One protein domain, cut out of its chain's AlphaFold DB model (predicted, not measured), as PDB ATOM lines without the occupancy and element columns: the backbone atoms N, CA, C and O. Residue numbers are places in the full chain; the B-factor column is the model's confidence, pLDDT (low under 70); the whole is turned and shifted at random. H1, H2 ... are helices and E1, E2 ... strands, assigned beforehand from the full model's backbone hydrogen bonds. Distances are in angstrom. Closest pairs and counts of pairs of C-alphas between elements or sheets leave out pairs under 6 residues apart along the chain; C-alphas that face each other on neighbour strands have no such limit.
ATOM      1  N   ARG A   8     -12.323 -54.265 -42.602       95.19
ATOM      2  CA  ARG A   8     -12.621 -54.068 -44.019       95.19
ATOM      3  C   ARG A   8     -12.806 -52.588 -44.295       95.19
ATOM      4  O   ARG A   8     -13.090 -51.812 -43.387       95.19
ATOM      5  N   LEU A   9     -12.667 -52.198 -45.552       94.38
ATOM      6  CA  LEU A   9     -13.156 -50.893 -45.973       94.38
ATOM      7  C   LEU A   9     -14.684 -50.921 -46.037       94.38
ATOM      8  O   LEU A   9     -15.298 -51.985 -46.185       94.38
ATOM      9  N   LEU A  10     -15.283 -49.740 -45.945       93.19
ATOM     10  CA  LEU A  10     -16.696 -49.571 -46.254       93.19
ATOM     11  C   LEU A  10     -16.971 -50.062 -47.690       93.19
ATOM     12  O   LEU A  10     -16.168 -49.811 -48.601       93.19
ATOM     13  N   SER A  11     -18.062 -50.800 -47.896       93.56
ATOM     14  CA  SER A  11     -18.439 -51.288 -49.227       93.56
ATOM     15  C   SER A  11     -18.882 -50.124 -50.123       93.56
ATOM     16  O   SER A  11     -19.128 -49.014 -49.644       93.56
ATOM     17  N   GLU A  12     -18.935 -50.333 -51.442       93.75
ATOM     18  CA  GLU A  12     -19.435 -49.285 -52.350       93.75
ATOM     19  C   GLU A  12     -20.914 -48.980 -52.093       93.75
ATOM     20  O   GLU A  12     -21.328 -47.825 -52.124       93.75
ATOM     21  N   GLU A  13     -21.711 -49.999 -51.785       93.25
ATOM     22  CA  GLU A  13     -23.140 -49.887 -51.503       93.25
ATOM     23  C   GLU A  13     -23.390 -49.110 -50.209       93.25
ATOM     24  O   GLU A  13     -24.207 -48.190 -50.190       93.25
ATOM     25  N   GLU A  14     -22.645 -49.436 -49.150       95.00
ATOM     26  CA  GLU A  14     -22.672 -48.731 -47.866       95.00
ATOM     27  C   GLU A  14     -22.267 -47.262 -48.029       95.00
ATOM     28  O   GLU A  14     -22.934 -46.361 -47.517       95.00
ATOM     29  N   TYR A  15     -21.197 -46.998 -48.784       94.81
ATOM     30  CA  TYR A  15     -20.742 -45.632 -49.023       94.81
ATOM     31  C   TYR A  15     -21.724 -44.843 -49.891       94.81
ATOM     32  O   TYR A  15     -21.995 -43.679 -49.610       94.81
ATOM     33  N   ARG A  16     -22.318 -45.467 -50.913       93.44
ATOM     34  CA  ARG A  16     -23.348 -44.835 -51.745       93.44
ATOM     35  C   ARG A  16     -24.574 -44.462 -50.914       93.44
ATOM     36  O   ARG A  16     -25.081 -43.355 -51.074       93.44
ATOM     37  N   LEU A  17     -25.005 -45.333 -50.000       93.50
ATOM     38  CA  LEU A  17     -26.100 -45.039 -49.075       93.50
ATOM     39  C   LEU A  17     -25.766 -43.848 -48.165       93.50
ATOM     40  O   LEU A  17     -26.582 -42.948 -47.988       93.50
ATOM     41  N   ALA A  18     -24.540 -43.797 -47.645       93.56
ATOM     42  CA  ALA A  18     -24.052 -42.663 -46.871       93.56
ATOM     43  C   ALA A  18     -24.048 -41.350 -47.682       93.56
ATOM     44  O   ALA A  18     -24.475 -40.308 -47.181       93.56
ATOM     45  N   LEU A  19     -23.632 -41.386 -48.952       92.56
ATOM     46  CA  LEU A  19     -23.655 -40.217 -49.840       92.56
ATOM     47  C   LEU A  19     -25.081 -39.699 -50.099       92.56
ATOM     48  O   LEU A  19     -25.256 -38.492 -50.256       92.56
ATOM     49  N   GLU A  20     -26.110 -40.551 -50.078       91.25
ATOM     50  CA  GLU A  20     -27.508 -40.097 -50.174       91.25
ATOM     51  C   GLU A  20     -27.915 -39.198 -48.995       91.25
ATOM     52  O   GLU A  20     -28.767 -38.320 -49.153       91.25
ATOM     53  N   VAL A  21     -27.302 -39.375 -47.819       91.06
ATOM     54  CA  VAL A  21     -27.568 -38.570 -46.616       91.06
ATOM     55  C   VAL A  21     -26.632 -37.367 -46.540       91.06
ATOM     56  O   VAL A  21     -27.101 -36.237 -46.412       91.06
ATOM     57  N   PHE A  22     -25.330 -37.564 -46.720       90.38
ATOM     58  CA  PHE A  22     -24.316 -36.540 -46.441       90.38
ATOM     59  C   PHE A  22     -23.754 -35.835 -47.686       90.38
ATOM     60  O   PHE A  22     -22.954 -34.909 -47.551       90.38
ATOM     61  N   ASN A  23     -24.181 -36.208 -48.899       84.94
ATOM     62  CA  ASN A  23     -23.660 -35.674 -50.164       84.94
ATOM     63  C   ASN A  23     -22.113 -35.741 -50.208       84.94
ATOM     64  O   ASN A  23     -21.510 -36.692 -49.724       84.94
ATOM     65  N   GLN A  24     -21.452 -34.721 -50.762       78.25
ATOM     66  CA  GLN A  24     -19.989 -34.623 -50.848       78.25
ATOM     67  C   GLN A  24     -19.315 -34.206 -49.525       78.25
ATOM     68  O   GLN A  24     -18.114 -33.950 -49.501       78.25
ATOM     69  N   ASN A  25     -20.053 -34.148 -48.410       82.25
ATOM     70  CA  ASN A  25     -19.508 -33.741 -47.111       82.25
ATOM     71  C   ASN A  25     -18.834 -34.898 -46.346       82.25
ATOM     72  O   ASN A  25     -18.545 -34.754 -45.160       82.25
ATOM     73  N   LEU A  26     -18.585 -36.037 -47.000       88.19
ATOM     74  CA  LEU A  26     -17.906 -37.195 -46.416       88.19
ATOM     75  C   LEU A  26     -16.445 -37.291 -46.864       88.19
ATOM     76  O   LEU A  26     -16.116 -36.922 -47.994       88.19
ATOM     77  N   PRO A  27     -15.560 -37.855 -46.022       89.00
ATOM     78  CA  PRO A  27     -14.214 -38.175 -46.458       89.00
ATOM     79  C   PRO A  27     -14.263 -39.300 -47.495       89.00
ATOM     80  O   PRO A  27     -15.242 -40.046 -47.587       89.00
ATOM     81  N   SER A  28     -13.173 -39.468 -48.249       90.50
ATOM     82  CA  SER A  28     -13.025 -40.619 -49.144       90.50
ATOM     83  C   SER A  28     -13.283 -41.924 -48.389       90.50
ATOM     84  O   SER A  28     -12.757 -42.120 -47.294       90.50
ATOM     85  N   LYS A  29     -14.003 -42.856 -49.019       92.12
ATOM     86  CA  LYS A  29     -14.276 -44.203 -48.498       92.12
ATOM     87  C   LYS A  29     -13.041 -44.919 -47.935       92.12
ATOM     88  O   LYS A  29     -13.134 -45.654 -46.959       92.12
ATOM     89  N   ARG A  30     -11.859 -44.680 -48.519       92.31
ATOM     90  CA  ARG A  30     -10.576 -45.267 -48.079       92.31
ATOM     91  C   ARG A  30     -10.144 -44.819 -46.679       92.31
ATOM     92  O   ARG A  30      -9.307 -45.476 -46.073       92.31
ATOM     93  N   ARG A  31     -10.703 -43.716 -46.179       91.81
ATOM     94  CA  ARG A  31     -10.473 -43.180 -44.834       91.81
ATOM     95  C   ARG A  31     -11.468 -43.739 -43.810       91.81
ATOM     96  O   ARG A  31     -11.425 -43.298 -42.673       91.81
ATOM     97  N   ILE A  32     -12.351 -44.673 -44.173       93.81
ATOM     98  CA  ILE A  32     -13.337 -45.274 -43.262       93.81
ATOM     99  C   ILE A  32     -13.091 -46.783 -43.196       93.81
ATOM    100  O   ILE A  32     -13.292 -47.508 -44.173       93.81
ATOM    101  N   ILE A  33     -12.643 -47.252 -42.035       94.88
ATOM    102  CA  ILE A  33     -12.334 -48.656 -41.763       94.88
ATOM    103  C   ILE A  33     -13.420 -49.218 -40.852       94.88
ATOM    104  O   ILE A  33     -13.609 -48.733 -39.741       94.88
ATOM    105  N   VAL A  34     -14.107 -50.258 -41.308       95.50
ATOM    106  CA  VAL A  34     -15.128 -50.989 -40.553       95.50
ATOM    107  C   VAL A  34     -14.472 -52.149 -39.814       95.50
ATOM    108  O   VAL A  34     -13.668 -52.883 -40.402       95.50
ATOM    109  N   THR A  35     -14.839 -52.362 -38.554       95.00
ATOM    110  CA  THR A  35     -14.342 -53.479 -37.744       95.00
ATOM    111  C   THR A  35     -15.460 -54.212 -37.012       95.00
ATOM    112  O   THR A  35     -16.552 -53.679 -36.807       95.00
ATOM    113  N   ASP A  36     -15.180 -55.445 -36.592       94.75
ATOM    114  CA  ASP A  36     -16.089 -56.237 -35.758       94.75
ATOM    115  C   ASP A  36     -15.928 -55.991 -34.250       94.75
ATOM    116  O   ASP A  36     -16.537 -56.703 -33.444       94.75
ATOM    117  N   GLY A  37     -15.130 -54.991 -33.866       89.94
ATOM    118  CA  GLY A  37     -15.009 -54.546 -32.485       89.94
ATOM    119  C   GLY A  37     -16.299 -53.918 -31.971       89.94
ATOM    120  O   GLY A  37     -17.140 -53.462 -32.744       89.94
ATOM    121  N   SER A  38     -16.462 -53.887 -30.654       87.44
ATOM    122  CA  SER A  38     -17.611 -53.248 -30.009       87.44
ATOM    123  C   SER A  38     -17.275 -52.768 -28.605       87.44
ATOM    124  O   SER A  38     -16.411 -53.328 -27.920       87.44
ATOM    125  N   GLY A  39     -17.955 -51.713 -28.172       80.62
ATOM    126  CA  GLY A  39     -17.769 -51.081 -26.877       80.62
ATOM    127  C   GLY A  39     -18.387 -51.879 -25.729       80.62
ATOM    128  O   GLY A  39     -18.716 -53.072 -25.828       80.62
ATOM    129  N   ILE A  40     -18.549 -51.220 -24.583       77.12
ATOM    130  CA  ILE A  40     -19.304 -51.784 -23.458       77.12
ATOM    131  C   ILE A  40     -20.735 -52.095 -23.928       77.12
ATOM    132  O   ILE A  40     -21.309 -51.370 -24.737       77.12
ATOM    133  N   SER A  41     -21.272 -53.233 -23.484       79.94
ATOM    134  CA  SER A  41     -22.599 -53.727 -23.894       79.94
ATOM    135  C   SER A  41     -22.788 -53.963 -25.402       79.94
ATOM    136  O   SER A  41     -23.909 -53.898 -25.888       79.94
ATOM    137  N   ASP A  42     -21.708 -54.271 -26.135       82.56
ATOM    138  CA  ASP A  42     -21.736 -54.602 -27.575       82.56
ATOM    139  C   ASP A  42     -22.176 -53.438 -28.481       82.56
ATOM    140  O   ASP A  42     -22.613 -53.651 -29.608       82.56
ATOM    141  N   ARG A  43     -22.042 -52.200 -27.987       82.12
ATOM    142  CA  ARG A  43     -22.400 -50.989 -28.731       82.12
ATOM    143  C   ARG A  43     -21.398 -50.688 -29.833       82.12
ATOM    144  O   ARG A  43     -20.188 -50.848 -29.634       82.12
ATOM    145  N   ALA A  44     -21.920 -50.244 -30.968       87.44
ATOM    146  CA  ALA A  44     -21.099 -49.672 -32.014       87.44
ATOM    147  C   ALA A  44     -20.531 -48.319 -31.561       87.44
ATOM    148  O   ALA A  44     -21.068 -47.690 -30.647       87.44
ATOM    149  N   PHE A  45     -19.382 -47.953 -32.118       85.25
ATOM    150  CA  PHE A  45     -18.768 -46.653 -31.894       85.25
ATOM    151  C   PHE A  45     -17.729 -46.349 -32.976       85.25
ATOM    152  O   PHE A  45     -16.976 -47.226 -33.426       85.25
ATOM    153  N   THR A  46     -17.609 -45.070 -33.319       86.31
ATOM    154  CA  THR A  46     -16.651 -44.575 -34.308       86.31
ATOM    155  C   THR A  46     -15.587 -43.701 -33.659       86.31
ATOM    156  O   THR A  46     -15.892 -42.758 -32.931       86.31
ATOM    157  N   ILE A  47     -14.314 -43.994 -33.942       81.88
ATOM    158  CA  ILE A  47     -13.163 -43.252 -33.408       81.88
ATOM    159  C   ILE A  47     -12.299 -42.702 -34.549       81.88
ATOM    160  O   ILE A  47     -11.885 -43.467 -35.424       81.88
ATOM    161  N   PRO A  48     -11.945 -41.404 -34.528       82.88
ATOM    162  CA  PRO A  48     -10.897 -40.851 -35.380       82.88
ATOM    163  C   PRO A  48      -9.549 -41.533 -35.113       82.88
ATOM    164  O   PRO A  48      -9.099 -41.604 -33.971       82.88
ATOM    165  N   ILE A  49      -8.846 -41.986 -36.149       81.62
ATOM    166  CA  ILE A  49      -7.534 -42.641 -35.995       81.62
ATOM    167  C   ILE A  49      -6.518 -41.685 -35.350       81.62
ATOM    168  O   ILE A  49      -5.661 -42.125 -34.583       81.62
ATOM    169  N   SER A  50      -6.647 -40.375 -35.579       74.50
ATOM    170  CA  SER A  50      -5.833 -39.365 -34.897       74.50
ATOM    171  C   SER A  50      -5.933 -39.448 -33.365       74.50
ATOM    172  O   SER A  50      -4.928 -39.259 -32.682       74.50
ATOM    173  N   LEU A  51      -7.093 -39.835 -32.820       73.44
ATOM    174  CA  LEU A  51      -7.303 -40.054 -31.385       73.44
ATOM    175  C   LEU A  51      -6.450 -41.210 -30.840       73.44
ATOM    176  O   LEU A  51      -5.862 -41.111 -29.764       73.44
ATOM    177  N   ILE A  52      -6.377 -42.306 -31.601       73.00
ATOM    178  CA  ILE A  52      -5.595 -43.498 -31.248       73.00
ATOM    179  C   ILE A  52      -4.106 -43.141 -31.217       73.00
ATOM    180  O   ILE A  52      -3.394 -43.505 -30.279       73.00
ATOM    181  N   LEU A  53      -3.647 -42.384 -32.218       74.06
ATOM    182  CA  LEU A  53      -2.260 -41.933 -32.316       74.06
ATOM    183  C   LEU A  53      -1.878 -41.011 -31.155       74.06
ATOM    184  O   LEU A  53      -0.821 -41.211 -30.560       74.06
ATOM    185  N   ILE A  54      -2.744 -40.061 -30.780       72.69
ATOM    186  CA  ILE A  54      -2.516 -39.218 -29.596       72.69
ATOM    187  C   ILE A  54      -2.371 -40.087 -28.351       72.69
ATOM    188  O   ILE A  54      -1.392 -39.931 -27.632       72.69
ATOM    189  N   GLY A  55      -3.299 -41.018 -28.105       68.25
ATOM    190  CA  GLY A  55      -3.249 -41.881 -26.924       68.25
ATOM    191  C   GLY A  55      -1.937 -42.665 -26.825       68.25
ATOM    192  O   GLY A  55      -1.312 -42.694 -25.764       68.25
ATOM    193  N   ALA A  56      -1.472 -43.231 -27.942       75.00
ATOM    194  CA  ALA A  56      -0.192 -43.932 -28.004       75.00
ATOM    195  C   ALA A  56       0.994 -42.998 -27.701       75.00
ATOM    196  O   ALA A  56       1.854 -43.338 -26.887       75.00
ATOM    197  N   VAL A  57       1.024 -41.806 -28.307       75.50
ATOM    198  CA  VAL A  57       2.074 -40.806 -28.060       75.50
ATOM    199  C   VAL A  57       2.059 -40.335 -26.607       75.50
ATOM    200  O   VAL A  57       3.117 -40.252 -25.991       75.50
ATOM    201  N   THR A  58       0.883 -40.085 -26.027       70.38
ATOM    202  CA  THR A  58       0.737 -39.681 -24.625       70.38
ATOM    203  C   THR A  58       1.324 -40.725 -23.687       70.38
ATOM    204  O   THR A  58       2.113 -40.359 -22.822       70.38
ATOM    205  N   VAL A  59       1.000 -42.009 -23.872       74.25
ATOM    206  CA  VAL A  59       1.532 -43.098 -23.035       74.25
ATOM    207  C   VAL A  59       3.053 -43.196 -23.158       74.25
ATOM    208  O   VAL A  59       3.743 -43.286 -22.144       74.25
ATOM    209  N   MET A  60       3.592 -43.112 -24.379       76.75
ATOM    210  CA  MET A  60       5.043 -43.132 -24.607       76.75
ATOM    211  C   MET A  60       5.755 -41.903 -24.035       76.75
ATOM    212  O   MET A  60       6.925 -41.987 -23.673       76.75
ATOM    213  N   ALA A  61       5.064 -40.767 -23.941       77.44
ATOM    214  CA  ALA A  61       5.631 -39.527 -23.443       77.44
ATOM    215  C   ALA A  61       5.661 -39.450 -21.904       77.44
ATOM    216  O   ALA A  61       6.378 -38.601 -21.385       77.44
ATOM    217  N   ILE A  62       4.950 -40.315 -21.161       76.56
ATOM    218  CA  ILE A  62       4.875 -40.296 -19.678       76.56
ATOM    219  C   ILE A  62       6.252 -40.215 -18.982       76.56
ATOM    220  O   ILE A  62       6.386 -39.421 -18.048       76.56
ATOM    221  N   PRO A  63       7.297 -40.955 -19.404       83.94
ATOM    222  CA  PRO A  63       8.596 -40.934 -18.725       83.94
ATOM    223  C   PRO A  63       9.350 -39.593 -18.806       83.94
ATOM    224  O   PRO A  63      10.335 -39.414 -18.095       83.94
ATOM    225  N   PHE A  64       8.919 -38.653 -19.657       80.56
ATOM    226  CA  PHE A  64       9.652 -37.417 -19.967       80.56
ATOM    227  C   PHE A  64       9.225 -36.186 -19.136       80.56
ATOM    228  O   PHE A  64       9.682 -35.070 -19.399       80.56
ATOM    229  N   GLY A  65       8.379 -36.360 -18.116       79.81
ATOM    230  CA  GLY A  65       8.035 -35.313 -17.147       79.81
ATOM    231  C   GLY A  65       7.451 -34.043 -17.783       79.81
ATOM    232  O   GLY A  65       6.406 -34.070 -18.423       79.81
ATOM    233  N   LEU A  66       8.103 -32.890 -17.606       73.88
ATOM    234  CA  LEU A  66       7.574 -31.605 -18.094       73.88
ATOM    235  C   LEU A  66       7.546 -31.518 -19.636       73.88
ATOM    236  O   LEU A  66       6.701 -30.828 -20.206       73.88
ATOM    237  N   LEU A  67       8.412 -32.277 -20.320       77.94
ATOM    238  CA  LEU A  67       8.417 -32.386 -21.782       77.94
ATOM    239  C   LEU A  67       7.198 -33.166 -22.304       77.94
ATOM    240  O   LEU A  67       6.743 -32.911 -23.419       77.94
ATOM    241  N   THR A  68       6.612 -34.050 -21.489       77.38
ATOM    242  CA  THR A  68       5.371 -34.769 -21.809       77.38
ATOM    243  C   THR A  68       4.249 -33.798 -22.149       77.38
ATOM    244  O   THR A  68       3.559 -33.993 -23.144       77.38
ATOM    245  N   ALA A  69       4.092 -32.719 -21.375       73.88
ATOM    246  CA  ALA A  69       3.036 -31.738 -21.605       73.88
ATOM    247  C   ALA A  69       3.181 -31.048 -22.971       73.88
ATOM    248  O   ALA A  69       2.194 -30.890 -23.687       73.88
ATOM    249  N   LEU A  70       4.411 -30.702 -23.370       79.94
ATOM    250  CA  LEU A  70       4.691 -30.069 -24.662       79.94
ATOM    251  C   LEU A  70       4.495 -31.038 -25.835       79.94
ATOM    252  O   LEU A  70       3.883 -30.664 -26.835       79.94
ATOM    253  N   ILE A  71       4.958 -32.287 -25.708       76.00
ATOM    254  CA  ILE A  71       4.779 -33.330 -26.732       76.00
ATOM    255  C   ILE A  71       3.294 -33.645 -26.925       76.00
ATOM    256  O   ILE A  71       2.824 -33.732 -28.060       76.00
ATOM    257  N   VAL A  72       2.543 -33.792 -25.833       73.12
ATOM    258  CA  VAL A  72       1.101 -34.058 -25.879       73.12
ATOM    259  C   VAL A  72       0.354 -32.872 -26.481       73.12
ATOM    260  O   VAL A  72      -0.468 -33.076 -27.369       73.12
ATOM    261  N   PHE A  73       0.671 -31.639 -26.072       73.69
ATOM    262  CA  PHE A  73       0.058 -30.431 -26.629       73.69
ATOM    263  C   PHE A  73       0.314 -30.300 -28.135       73.69
ATOM    264  O   PHE A  73      -0.623 -30.111 -28.908       73.69
ATOM    265  N   TRP A  74       1.561 -30.479 -28.577       74.69
ATOM    266  CA  TRP A  74       1.903 -30.449 -29.999       74.69
ATOM    267  C   TRP A  74       1.194 -31.560 -30.787       74.69
ATOM    268  O   TRP A  74       0.621 -31.299 -31.844       74.69
ATOM    269  N   SER A  75       1.155 -32.781 -30.249       69.06
ATOM    270  CA  SER A  75       0.484 -33.921 -30.888       69.06
ATOM    271  C   SER A  75      -1.027 -33.716 -31.005       69.06
ATOM    272  O   SER A  75      -1.606 -34.053 -32.034       69.06
ATOM    273  N   LEU A  76      -1.663 -33.115 -29.992       67.56
ATOM    274  CA  LEU A  76      -3.077 -32.726 -30.023       67.56
ATOM    275  C   LEU A  76      -3.354 -31.685 -31.114       67.56
ATOM    276  O   LEU A  76      -4.319 -31.830 -31.868       67.56
ATOM    277  N   CYS A  77      -2.495 -30.669 -31.242       67.31
ATOM    278  CA  CYS A  77      -2.598 -29.666 -32.303       67.31
ATOM    279  C   CYS A  77      -2.462 -30.301 -33.696       67.31
ATOM    280  O   CYS A  77      -3.285 -30.048 -34.572       67.31
ATOM    281  N   MET A  78      -1.481 -31.185 -33.893       66.50
ATOM    282  CA  MET A  78      -1.270 -31.861 -35.179       66.50
ATOM    283  C   MET A  78      -2.414 -32.816 -35.537       66.50
ATOM    284  O   MET A  78      -2.873 -32.838 -36.677       66.50
ATOM    285  N   ALA A  79      -2.916 -33.573 -34.565       64.88
ATOM    286  CA  ALA A  79      -4.039 -34.492 -34.735       64.88
ATOM    287  C   ALA A  79      -5.374 -33.789 -35.023       64.88
ATOM    288  O   ALA A  79      -6.247 -34.382 -35.658       64.88
ATOM    289  N   SER A  80      -5.528 -32.539 -34.577       60.38
ATOM    290  CA  SER A  80      -6.697 -31.705 -34.888       60.38
ATOM    291  C   SER A  80      -6.722 -31.284 -36.362       60.38
ATOM    292  O   SER A  80      -7.792 -31.148 -36.946       60.38
ATOM    293  N   CYS A  81      -5.547 -31.157 -36.987       60.44
ATOM    294  CA  CYS A  81      -5.403 -30.789 -38.396       60.44
ATOM    295  C   CYS A  81      -5.283 -32.000 -39.340       60.44
ATOM    296  O   CYS A  81      -5.533 -31.873 -40.537       60.44
ATOM    297  N   LEU A  82      -4.874 -33.166 -38.830       67.50
ATOM    298  CA  LEU A  82      -4.580 -34.358 -39.628       67.50
ATOM    299  C   LEU A  82      -5.311 -35.575 -39.061       67.50
ATOM    300  O   LEU A  82      -4.770 -36.314 -38.236       67.50
ATOM    301  N   ASN A  83      -6.531 -35.822 -39.544       75.56
ATOM    302  CA  ASN A  83      -7.192 -37.099 -39.304       75.56
ATOM    303  C   ASN A  83      -6.939 -38.068 -40.473       75.56
ATOM    304  O   ASN A  83      -7.545 -37.906 -41.533       75.56
ATOM    305  N   PRO A  84      -6.089 -39.102 -40.330       80.19
ATOM    306  CA  PRO A  84      -5.827 -40.032 -41.428       80.19
ATOM    307  C   PRO A  84      -7.054 -40.890 -41.783       80.19
ATOM    308  O   PRO A  84      -7.148 -41.379 -42.908       80.19
ATOM    309  N   GLY A  85      -8.028 -41.029 -40.878       87.44
ATOM    310  CA  GLY A  85      -9.276 -41.742 -41.136       87.44
ATOM    311  C   GLY A  85     -10.052 -42.096 -39.870       87.44
ATOM    312  O   GLY A  85      -9.784 -41.586 -38.789       87.44
ATOM    313  N   TYR A  86     -11.020 -42.989 -39.997       89.44
ATOM    314  CA  TYR A  86     -11.956 -43.363 -38.947       89.44
ATOM    315  C   TYR A  86     -11.998 -44.874 -38.806       89.44
ATOM    316  O   TYR A  86     -11.997 -45.604 -39.798       89.44
ATOM    317  N   LEU A  87     -12.057 -45.323 -37.559       90.44
ATOM    318  CA  LEU A  87     -12.295 -46.703 -37.186       90.44
ATOM    319  C   LEU A  87     -13.736 -46.824 -36.688       90.44
ATOM    320  O   LEU A  87     -14.060 -46.342 -35.604       90.44
ATOM    321  N   MET A  88     -14.588 -47.451 -37.487       92.19
ATOM    322  CA  MET A  88     -16.003 -47.670 -37.218       92.19
ATOM    323  C   MET A  88     -16.195 -49.100 -36.706       92.19
ATOM    324  O   MET A  88     -16.137 -50.069 -37.464       92.19
ATOM    325  N   ASN A  89     -16.367 -49.240 -35.395       91.31
ATOM    326  CA  ASN A  89     -16.501 -50.525 -34.716       91.31
ATOM    327  C   ASN A  89     -17.989 -50.849 -34.602       91.31
ATOM    328  O   ASN A  89     -18.693 -50.177 -33.860       91.31
ATOM    329  N   VAL A  90     -18.475 -51.851 -35.335       91.25
ATOM    330  CA  VAL A  90     -19.925 -52.120 -35.472       91.25
ATOM    331  C   VAL A  90     -20.365 -53.453 -34.867       91.25
ATOM    332  O   VAL A  90     -21.507 -53.886 -35.020       91.25
ATOM    333  N   GLY A  91     -19.461 -54.138 -34.171       90.50
ATOM    334  CA  GLY A  91     -19.756 -55.364 -33.446       90.50
ATOM    335  C   GLY A  91     -20.350 -56.448 -34.339       90.50
ATOM    336  O   GLY A  91     -19.749 -56.892 -35.318       90.50
ATOM    337  N   LYS A  92     -21.543 -56.923 -33.970       91.62
ATOM    338  CA  LYS A  92     -22.255 -57.987 -34.695       91.62
ATOM    339  C   LYS A  92     -22.775 -57.555 -36.067       91.62
ATOM    340  O   LYS A  92     -22.911 -58.423 -36.921       91.62
ATOM    341  N   ALA A  93     -22.982 -56.258 -36.300       92.12
ATOM    342  CA  ALA A  93     -23.453 -55.732 -37.582       92.12
ATOM    343  C   ALA A  93     -22.373 -55.749 -38.683       92.12
ATOM    344  O   ALA A  93     -22.658 -55.446 -39.836       92.12
ATOM    345  N   TYR A  94     -21.133 -56.134 -38.351       93.38
ATOM    346  CA  TYR A  94     -19.988 -56.149 -39.267       93.38
ATOM    347  C   TYR A  94     -20.229 -56.803 -40.642       93.38
ATOM    348  O   TYR A  94     -19.787 -56.212 -41.638       93.38
ATOM    349  N   PRO A  95     -20.881 -57.984 -40.750       90.38
ATOM    350  CA  PRO A  95     -21.024 -58.667 -42.034       90.38
ATOM    351  C   PRO A  95     -21.897 -57.897 -43.031       90.38
ATOM    352  O   PRO A  95     -21.503 -57.762 -44.182       90.38
ATOM    353  N   ASN A  96     -23.032 -57.359 -42.571       87.25
ATOM    354  CA  ASN A  96     -24.121 -56.866 -43.421       87.25
ATOM    355  C   ASN A  96     -24.621 -55.479 -42.971       87.25
ATOM    356  O   ASN A  96     -25.824 -55.229 -42.899       87.25
ATOM    357  N   LEU A  97     -23.698 -54.572 -42.635       89.62
ATOM    358  CA  LEU A  97     -24.014 -53.273 -42.032       89.62
ATOM    359  C   LEU A  97     -24.953 -52.433 -42.917       89.62
ATOM    360  O   LEU A  97     -25.959 -51.936 -42.428       89.62
ATOM    361  N   GLY A  98     -24.682 -52.316 -44.220       86.69
ATOM    362  CA  GLY A  98     -25.519 -51.510 -45.119       86.69
ATOM    363  C   GLY A  98     -26.893 -52.093 -45.458       86.69
ATOM    364  O   GLY A  98     -27.808 -51.331 -45.753       86.69
ATOM    365  N   SER A  99     -27.050 -53.418 -45.443       88.44
ATOM    366  CA  SER A  99     -28.292 -54.080 -45.868       88.44
ATOM    367  C   SER A  99     -29.210 -54.445 -44.705       88.44
ATOM    368  O   SER A  99     -30.421 -54.286 -44.819       88.44
ATOM    369  N   GLU A 100     -28.655 -54.933 -43.593       90.75
ATOM    370  CA  GLU A 100     -29.429 -55.368 -42.420       90.75
ATOM    371  C   GLU A 100     -29.514 -54.284 -41.341       90.75
ATOM    372  O   GLU A 100     -30.476 -54.248 -40.576       90.75
ATOM    373  N   HIS A 101     -28.531 -53.380 -41.290       93.25
ATOM    374  CA  HIS A 101     -28.431 -52.340 -40.264       93.25
ATOM    375  C   HIS A 101     -28.188 -50.931 -40.847       93.25
ATOM    376  O   HIS A 101     -27.293 -50.219 -40.381       93.25
ATOM    377  N   PRO A 102     -28.969 -50.485 -41.854       94.50
ATOM    378  CA  PRO A 102     -28.727 -49.208 -42.521       94.50
ATOM    379  C   PRO A 102     -28.877 -48.001 -41.582       94.50
ATOM    380  O   PRO A 102     -28.177 -47.013 -41.767       94.50
ATOM    381  N   SER A 103     -29.737 -48.070 -40.560       93.25
ATOM    382  CA  SER A 103     -29.885 -46.986 -39.579       93.25
ATOM    383  C   SER A 103     -28.606 -46.811 -38.750       93.25
ATOM    384  O   SER A 103     -28.050 -45.717 -38.697       93.25
ATOM    385  N   LEU A 104     -28.047 -47.922 -38.249       92.81
ATOM    386  CA  LEU A 104     -26.767 -47.955 -37.540       92.81
ATOM    387  C   LEU A 104     -25.615 -47.448 -38.413       92.81
ATOM    388  O   LEU A 104     -24.755 -46.712 -37.938       92.81
ATOM    389  N   LEU A 105     -25.596 -47.816 -39.698       95.12
ATOM    390  CA  LEU A 105     -24.616 -47.278 -40.639       95.12
ATOM    391  C   LEU A 105     -24.688 -45.748 -40.695       95.12
ATOM    392  O   LEU A 105     -23.656 -45.086 -40.630       95.12
ATOM    393  N   ILE A 106     -25.889 -45.183 -40.830       95.19
ATOM    394  CA  ILE A 106     -26.075 -43.732 -40.909       95.19
ATOM    395  C   ILE A 106     -25.711 -43.045 -39.588       95.19
ATOM    396  O   ILE A 106     -25.063 -41.996 -39.625       95.19
ATOM    397  N   HIS A 107     -26.035 -43.644 -38.440       94.06
ATOM    398  CA  HIS A 107     -25.609 -43.153 -37.124       94.06
ATOM    399  C   HIS A 107     -24.084 -43.047 -37.042       94.06
ATOM    400  O   HIS A 107     -23.533 -41.972 -36.811       94.06
ATOM    401  N   GLU A 108     -23.373 -44.133 -37.341       92.06
ATOM    402  CA  GLU A 108     -21.913 -44.166 -37.236       92.06
ATOM    403  C   GLU A 108     -21.216 -43.289 -38.291       92.06
ATOM    404  O   GLU A 108     -20.219 -42.620 -38.006       92.06
ATOM    405  N   ILE A 109     -21.763 -43.198 -39.505       93.62
ATOM    406  CA  ILE A 109     -21.275 -42.253 -40.519       93.62
ATOM    407  C   ILE A 109     -21.531 -40.800 -40.097       93.62
ATOM    408  O   ILE A 109     -20.735 -39.926 -40.453       93.62
ATOM    409  N   THR A 110     -22.565 -40.517 -39.300       91.06
ATOM    410  CA  THR A 110     -22.750 -39.175 -38.730       91.06
ATOM    411  C   THR A 110     -21.537 -38.777 -37.894       91.06
ATOM    412  O   THR A 110     -21.044 -37.659 -38.040       91.06
ATOM    413  N   HIS A 111     -20.976 -39.695 -37.105       87.56
ATOM    414  CA  HIS A 111     -19.749 -39.434 -36.349       87.56
ATOM    415  C   HIS A 111     -18.536 -39.175 -37.248       87.56
ATOM    416  O   HIS A 111     -17.722 -38.295 -36.954       87.56
ATOM    417  N   VAL A 112     -18.425 -39.886 -38.375       88.38
ATOM    418  CA  VAL A 112     -17.398 -39.612 -39.397       88.38
ATOM    419  C   VAL A 112     -17.548 -38.193 -39.951       88.38
ATOM    420  O   VAL A 112     -16.578 -37.436 -40.020       88.38
ATOM    421  N   TRP A 113     -18.768 -37.814 -40.322       88.50
ATOM    422  CA  TRP A 113     -19.083 -36.492 -40.855       88.50
ATOM    423  C   TRP A 113     -18.841 -35.372 -39.829       88.50
ATOM    424  O   TRP A 113     -18.239 -34.350 -40.164       88.50
ATOM    425  N   GLN A 114     -19.227 -35.574 -38.566       82.25
ATOM    426  CA  GLN A 114     -18.941 -34.654 -37.458       82.25
ATOM    427  C   GLN A 114     -17.429 -34.456 -37.279       82.25
ATOM    428  O   GLN A 114     -16.971 -33.327 -37.087       82.25
ATOM    429  N   GLY A 115     -16.645 -35.534 -37.391       78.38
ATOM    430  CA  GLY A 115     -15.186 -35.487 -37.329       78.38
ATOM    431  C   GLY A 115     -14.554 -34.657 -38.449       78.38
ATOM    432  O   GLY A 115     -13.663 -33.858 -38.176       78.38
ATOM    433  N   GLU A 116     -15.040 -34.777 -39.689       80.62
ATOM    434  CA  GLU A 116     -14.501 -34.013 -40.829       80.62
ATOM    435  C   GLU A 116     -14.833 -32.519 -40.770       80.62
ATOM    436  O   GLU A 116     -14.129 -31.699 -41.360       80.62
ATOM    437  N   ARG A 117     -15.927 -32.149 -40.100       76.50
ATOM    438  CA  ARG A 117     -16.358 -30.750 -39.999       76.50
ATOM    439  C   ARG A 117     -15.691 -29.988 -38.870       76.50
ATOM    440  O   ARG A 117     -15.585 -28.766 -38.948       76.50
ATOM    441  N   ALA A 118     -15.286 -30.669 -37.811       66.06
ATOM    442  CA  ALA A 118     -14.835 -30.006 -36.604       66.06
ATOM    443  C   ALA A 118     -13.299 -30.055 -36.496       66.06
ATOM    444  O   ALA A 118     -12.710 -30.998 -35.980       66.06
ATOM    445  N   PHE A 119     -12.660 -28.962 -36.933       49.22
ATOM    446  CA  PHE A 119     -11.201 -28.724 -36.950       49.22
ATOM    447  C   PHE A 119     -10.528 -28.743 -35.550       49.22
ATOM    448  O   PHE A 119      -9.316 -28.622 -35.441       49.22
ATOM    449  N   PHE A 120     -11.309 -28.882 -34.468       44.66
ATOM    450  CA  PHE A 120     -10.873 -28.919 -33.057       44.66
ATOM    451  C   PHE A 120     -11.679 -29.947 -32.212       44.66
ATOM    452  O   PHE A 120     -11.781 -29.832 -30.991       44.66
ATOM    453  N   SER A 121     -12.289 -30.958 -32.850       50.97
ATOM    454  CA  SER A 121     -13.324 -31.830 -32.244       50.97
ATOM    455  C   SER A 121     -12.833 -32.946 -31.332       50.97
ATOM    456  O   SER A 121     -13.650 -33.701 -30.813       50.97
ATOM    457  N   ILE A 122     -11.527 -33.132 -31.147       52.41
ATOM    458  CA  ILE A 122     -11.023 -34.310 -30.423       52.41
ATOM    459  C   ILE A 122     -11.573 -34.352 -28.988       52.41
ATOM    460  O   ILE A 122     -12.016 -35.396 -28.521       52.41
ATOM    461  N   THR A 123     -11.680 -33.191 -28.338       48.84
ATOM    462  CA  THR A 123     -12.284 -33.011 -27.009       48.84
ATOM    463  C   THR A 123     -13.800 -33.249 -27.014       48.84
ATOM    464  O   THR A 123     -14.365 -33.651 -26.003       48.84
ATOM    465  N   TYR A 124     -14.456 -33.031 -28.155       52.25
ATOM    466  CA  TYR A 124     -15.905 -33.135 -28.359       52.25
ATOM    467  C   TYR A 124     -16.340 -34.581 -28.683       52.25
ATOM    468  O   TYR A 124     -17.301 -35.087 -28.109       52.25
ATOM    469  N   VAL A 125     -15.583 -35.282 -29.535       52.69
ATOM    470  CA  VAL A 125     -15.741 -36.716 -29.848       52.69
ATOM    471  C   VAL A 125     -15.387 -37.581 -28.638       52.69
ATOM    472  O   VAL A 125     -16.099 -38.540 -28.343       52.69
ATOM    473  N   LEU A 126     -14.336 -37.216 -27.886       51.19
ATOM    474  CA  LEU A 126     -14.003 -37.877 -26.624       51.19
ATOM    475  C   LEU A 126     -15.135 -37.760 -25.612       51.19
ATOM    476  O   LEU A 126     -15.481 -38.762 -25.005       51.19
ATOM    477  N   ASN A 127     -15.742 -36.585 -25.444       52.38
ATOM    478  CA  ASN A 127     -16.795 -36.425 -24.441       52.38
ATOM    479  C   ASN A 127     -18.008 -37.326 -24.738       52.38
ATOM    480  O   ASN A 127     -18.579 -37.914 -23.825       52.38
ATOM    481  N   SER A 128     -18.346 -37.508 -26.013       49.84
ATOM    482  CA  SER A 128     -19.469 -38.338 -26.471       49.84
ATOM    483  C   SER A 128     -19.153 -39.832 -26.397       49.84
ATOM    484  O   SER A 128     -19.894 -40.585 -25.769       49.84
ATOM    485  N   CYS A 129     -17.993 -40.260 -26.908       50.69
ATOM    486  CA  CYS A 129     -17.561 -41.657 -26.852       50.69
ATOM    487  C   CYS A 129     -17.313 -42.112 -25.400       50.69
ATOM    488  O   CYS A 129     -17.686 -43.218 -25.015       50.69
ATOM    489  N   PHE A 130     -16.735 -41.253 -24.555       49.47
ATOM    490  CA  PHE A 130     -16.423 -41.565 -23.158       49.47
ATOM    491  C   PHE A 130     -17.681 -41.552 -22.279       49.47
ATOM    492  O   PHE A 130     -17.844 -42.437 -21.439       49.47
ATOM    493  N   HIS A 131     -18.627 -40.628 -22.503       47.66
ATOM    494  CA  HIS A 131     -19.919 -40.670 -21.814       47.66
ATOM    495  C   HIS A 131     -20.822 -41.812 -22.294       47.66
ATOM    496  O   HIS A 131     -21.539 -42.358 -21.462       47.66
ATOM    497  N   GLN A 132     -20.747 -42.255 -23.551       47.22
ATOM    498  CA  GLN A 132     -21.448 -43.461 -24.013       47.22
ATOM    499  C   GLN A 132     -20.889 -44.756 -23.412       47.22
ATOM    500  O   GLN A 132     -21.643 -45.695 -23.147       47.22
ATOM    501  N   ILE A 133     -19.577 -44.802 -23.168       47.62
ATOM    502  CA  ILE A 133     -18.911 -45.918 -22.489       47.62
ATOM    503  C   ILE A 133     -19.260 -45.933 -20.982       47.62
ATOM    504  O   ILE A 133     -19.381 -47.013 -20.409       47.62
ATOM    505  N   LEU A 134     -19.473 -44.774 -20.338       40.50
ATOM    506  CA  LEU A 134     -19.664 -44.661 -18.876       40.50
ATOM    507  C   LEU A 134     -21.101 -44.416 -18.378       40.50
ATOM    508  O   LEU A 134     -21.398 -44.752 -17.233       40.50
ATOM    509  N   LYS A 135     -21.997 -43.817 -19.167       42.38
ATOM    510  CA  LYS A 135     -23.361 -43.448 -18.750       42.38
ATOM    511  C   LYS A 135     -24.386 -44.037 -19.715       42.38
ATOM    512  O   LYS A 135     -24.644 -43.519 -20.796       42.38
ATOM    513  N   GLY A 136     -24.968 -45.157 -19.301       50.09
ATOM    514  CA  GLY A 136     -25.995 -45.873 -20.049       50.09
ATOM    515  C   GLY A 136     -27.252 -45.051 -20.386       50.09
ATOM    516  O   GLY A 136     -27.567 -44.046 -19.759       50.09
ATOM    517  N   HIS A 137     -27.956 -45.565 -21.399       48.81
ATOM    518  CA  HIS A 137     -29.355 -45.370 -21.837       48.81
ATOM    519  C   HIS A 137     -29.982 -43.962 -22.007       48.81
ATOM    520  O   HIS A 137     -30.972 -43.880 -22.724       48.81
ATOM    521  N   SER A 138     -29.438 -42.863 -21.470       50.72
ATOM    522  CA  SER A 138     -30.075 -41.523 -21.535       50.72
ATOM    523  C   SER A 138     -29.516 -40.576 -22.615       50.72
ATOM    524  O   SER A 138     -29.933 -39.423 -22.683       50.72
ATOM    525  N   ALA A 139     -28.562 -41.019 -23.440       51.72
ATOM    526  CA  ALA A 139     -27.896 -40.158 -24.429       51.72
ATOM    527  C   ALA A 139     -28.696 -39.954 -25.735       51.72
ATOM    528  O   ALA A 139     -28.433 -38.999 -26.459       51.72
ATOM    529  N   TYR A 140     -29.674 -40.823 -26.011       53.66
ATOM    530  CA  TYR A 140     -30.432 -40.834 -27.271       53.66
ATOM    531  C   TYR A 140     -31.714 -39.997 -27.228       53.66
ATOM    532  O   TYR A 140     -32.270 -39.667 -28.267       53.66
TER     533      TYR A 140
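AT A GLANCE: This is residues 8 to 140 of the 186 residues of an uncharacterized protein of Acidobacteria bacterium (UniProt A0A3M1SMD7). What does the model look like? It is a small three-stranded sheet with H5 packed over one face, and a long helical hairpin of H2 and H3 reaches away from it as an arm. H1 packs on H5, and H6 runs past the edge strand E2. What is it made of? The printed part has 133 residues, with six named helices and three named strands in the order H1 E1 E2 H2 H3 E3 H4 H5 H6; the mixed sheet runs E1 E3 E2, and the class is mostly helix. The whole is compact, with a radius of gyration of the C-alphas of 15.7 A, and elongated, spanning 50 by 32 by 25 A.

HOW THE PARTS SIT: What does the first helix touch? H1, residues 12 to 25, touches H5, residues 102 to 117, the same way at a steep tilt of 43 degrees, the closest C-alphas being those of Ala 18 and Ile 106, 6.4 A apart. With residues 13 to 17 alone H1 touches H4, residues 97 to 100, closest at the C-alphas of Glu 14 and Gly 98, 4.8 A. How is the sheet paired and covered? E1, residues 32 to 35, is parallel to E3, residues 86 to 89, with N 33 and O 86 at 2.9 A, within hydrogen-bond range. E3 is antiparallel to E2, residues 45 to 48, with N 87 and O 47 at 2.8 A. H5 is on this sheet, over E3 and E2 at a height of 9.1 A, and runs along the strands, at 25 degrees to E3 on the local plane. Where are the other helices? H2, residues 49 to 64, and H3, residues 66 to 81, form a helical hairpin at a shallow tilt of 11 degrees, closest at the C-alphas of Ala 61 and Thr 68, 5.0 A. H2 only grazes the sheet with residues 49 to 52, as does H6, residues 122 to 134, with 122 to 133. How complete are the helix backbones? Each O i to N i+4 pair is within hydrogen-bond range in H5 and H6, against 7 of 10 in H1, 10 of 12 in H2 and 11 of 12 in H3; H4 is too short for such a pair.

IN THESE COORDINATES: Where do the helices begin and end? H1 begins at C-alpha 12, (-19.435, -49.285, -52.350), and H6 ends at C-alpha 134, (-19.664, -44.661, -18.876). How long are the longer ones? H2 and H3 each measure 24.1 A, and H5 22.4 A.

THE WHOLE: How far does it reach? The two C-alphas farthest apart are those of Leu 66 and Ser 99, 50.6 A. Is it continuous and confident? The printed part has no cut and no long link; pLDDT is under 70 at residue 55, residues 75 to 82 and residues 118 to 140.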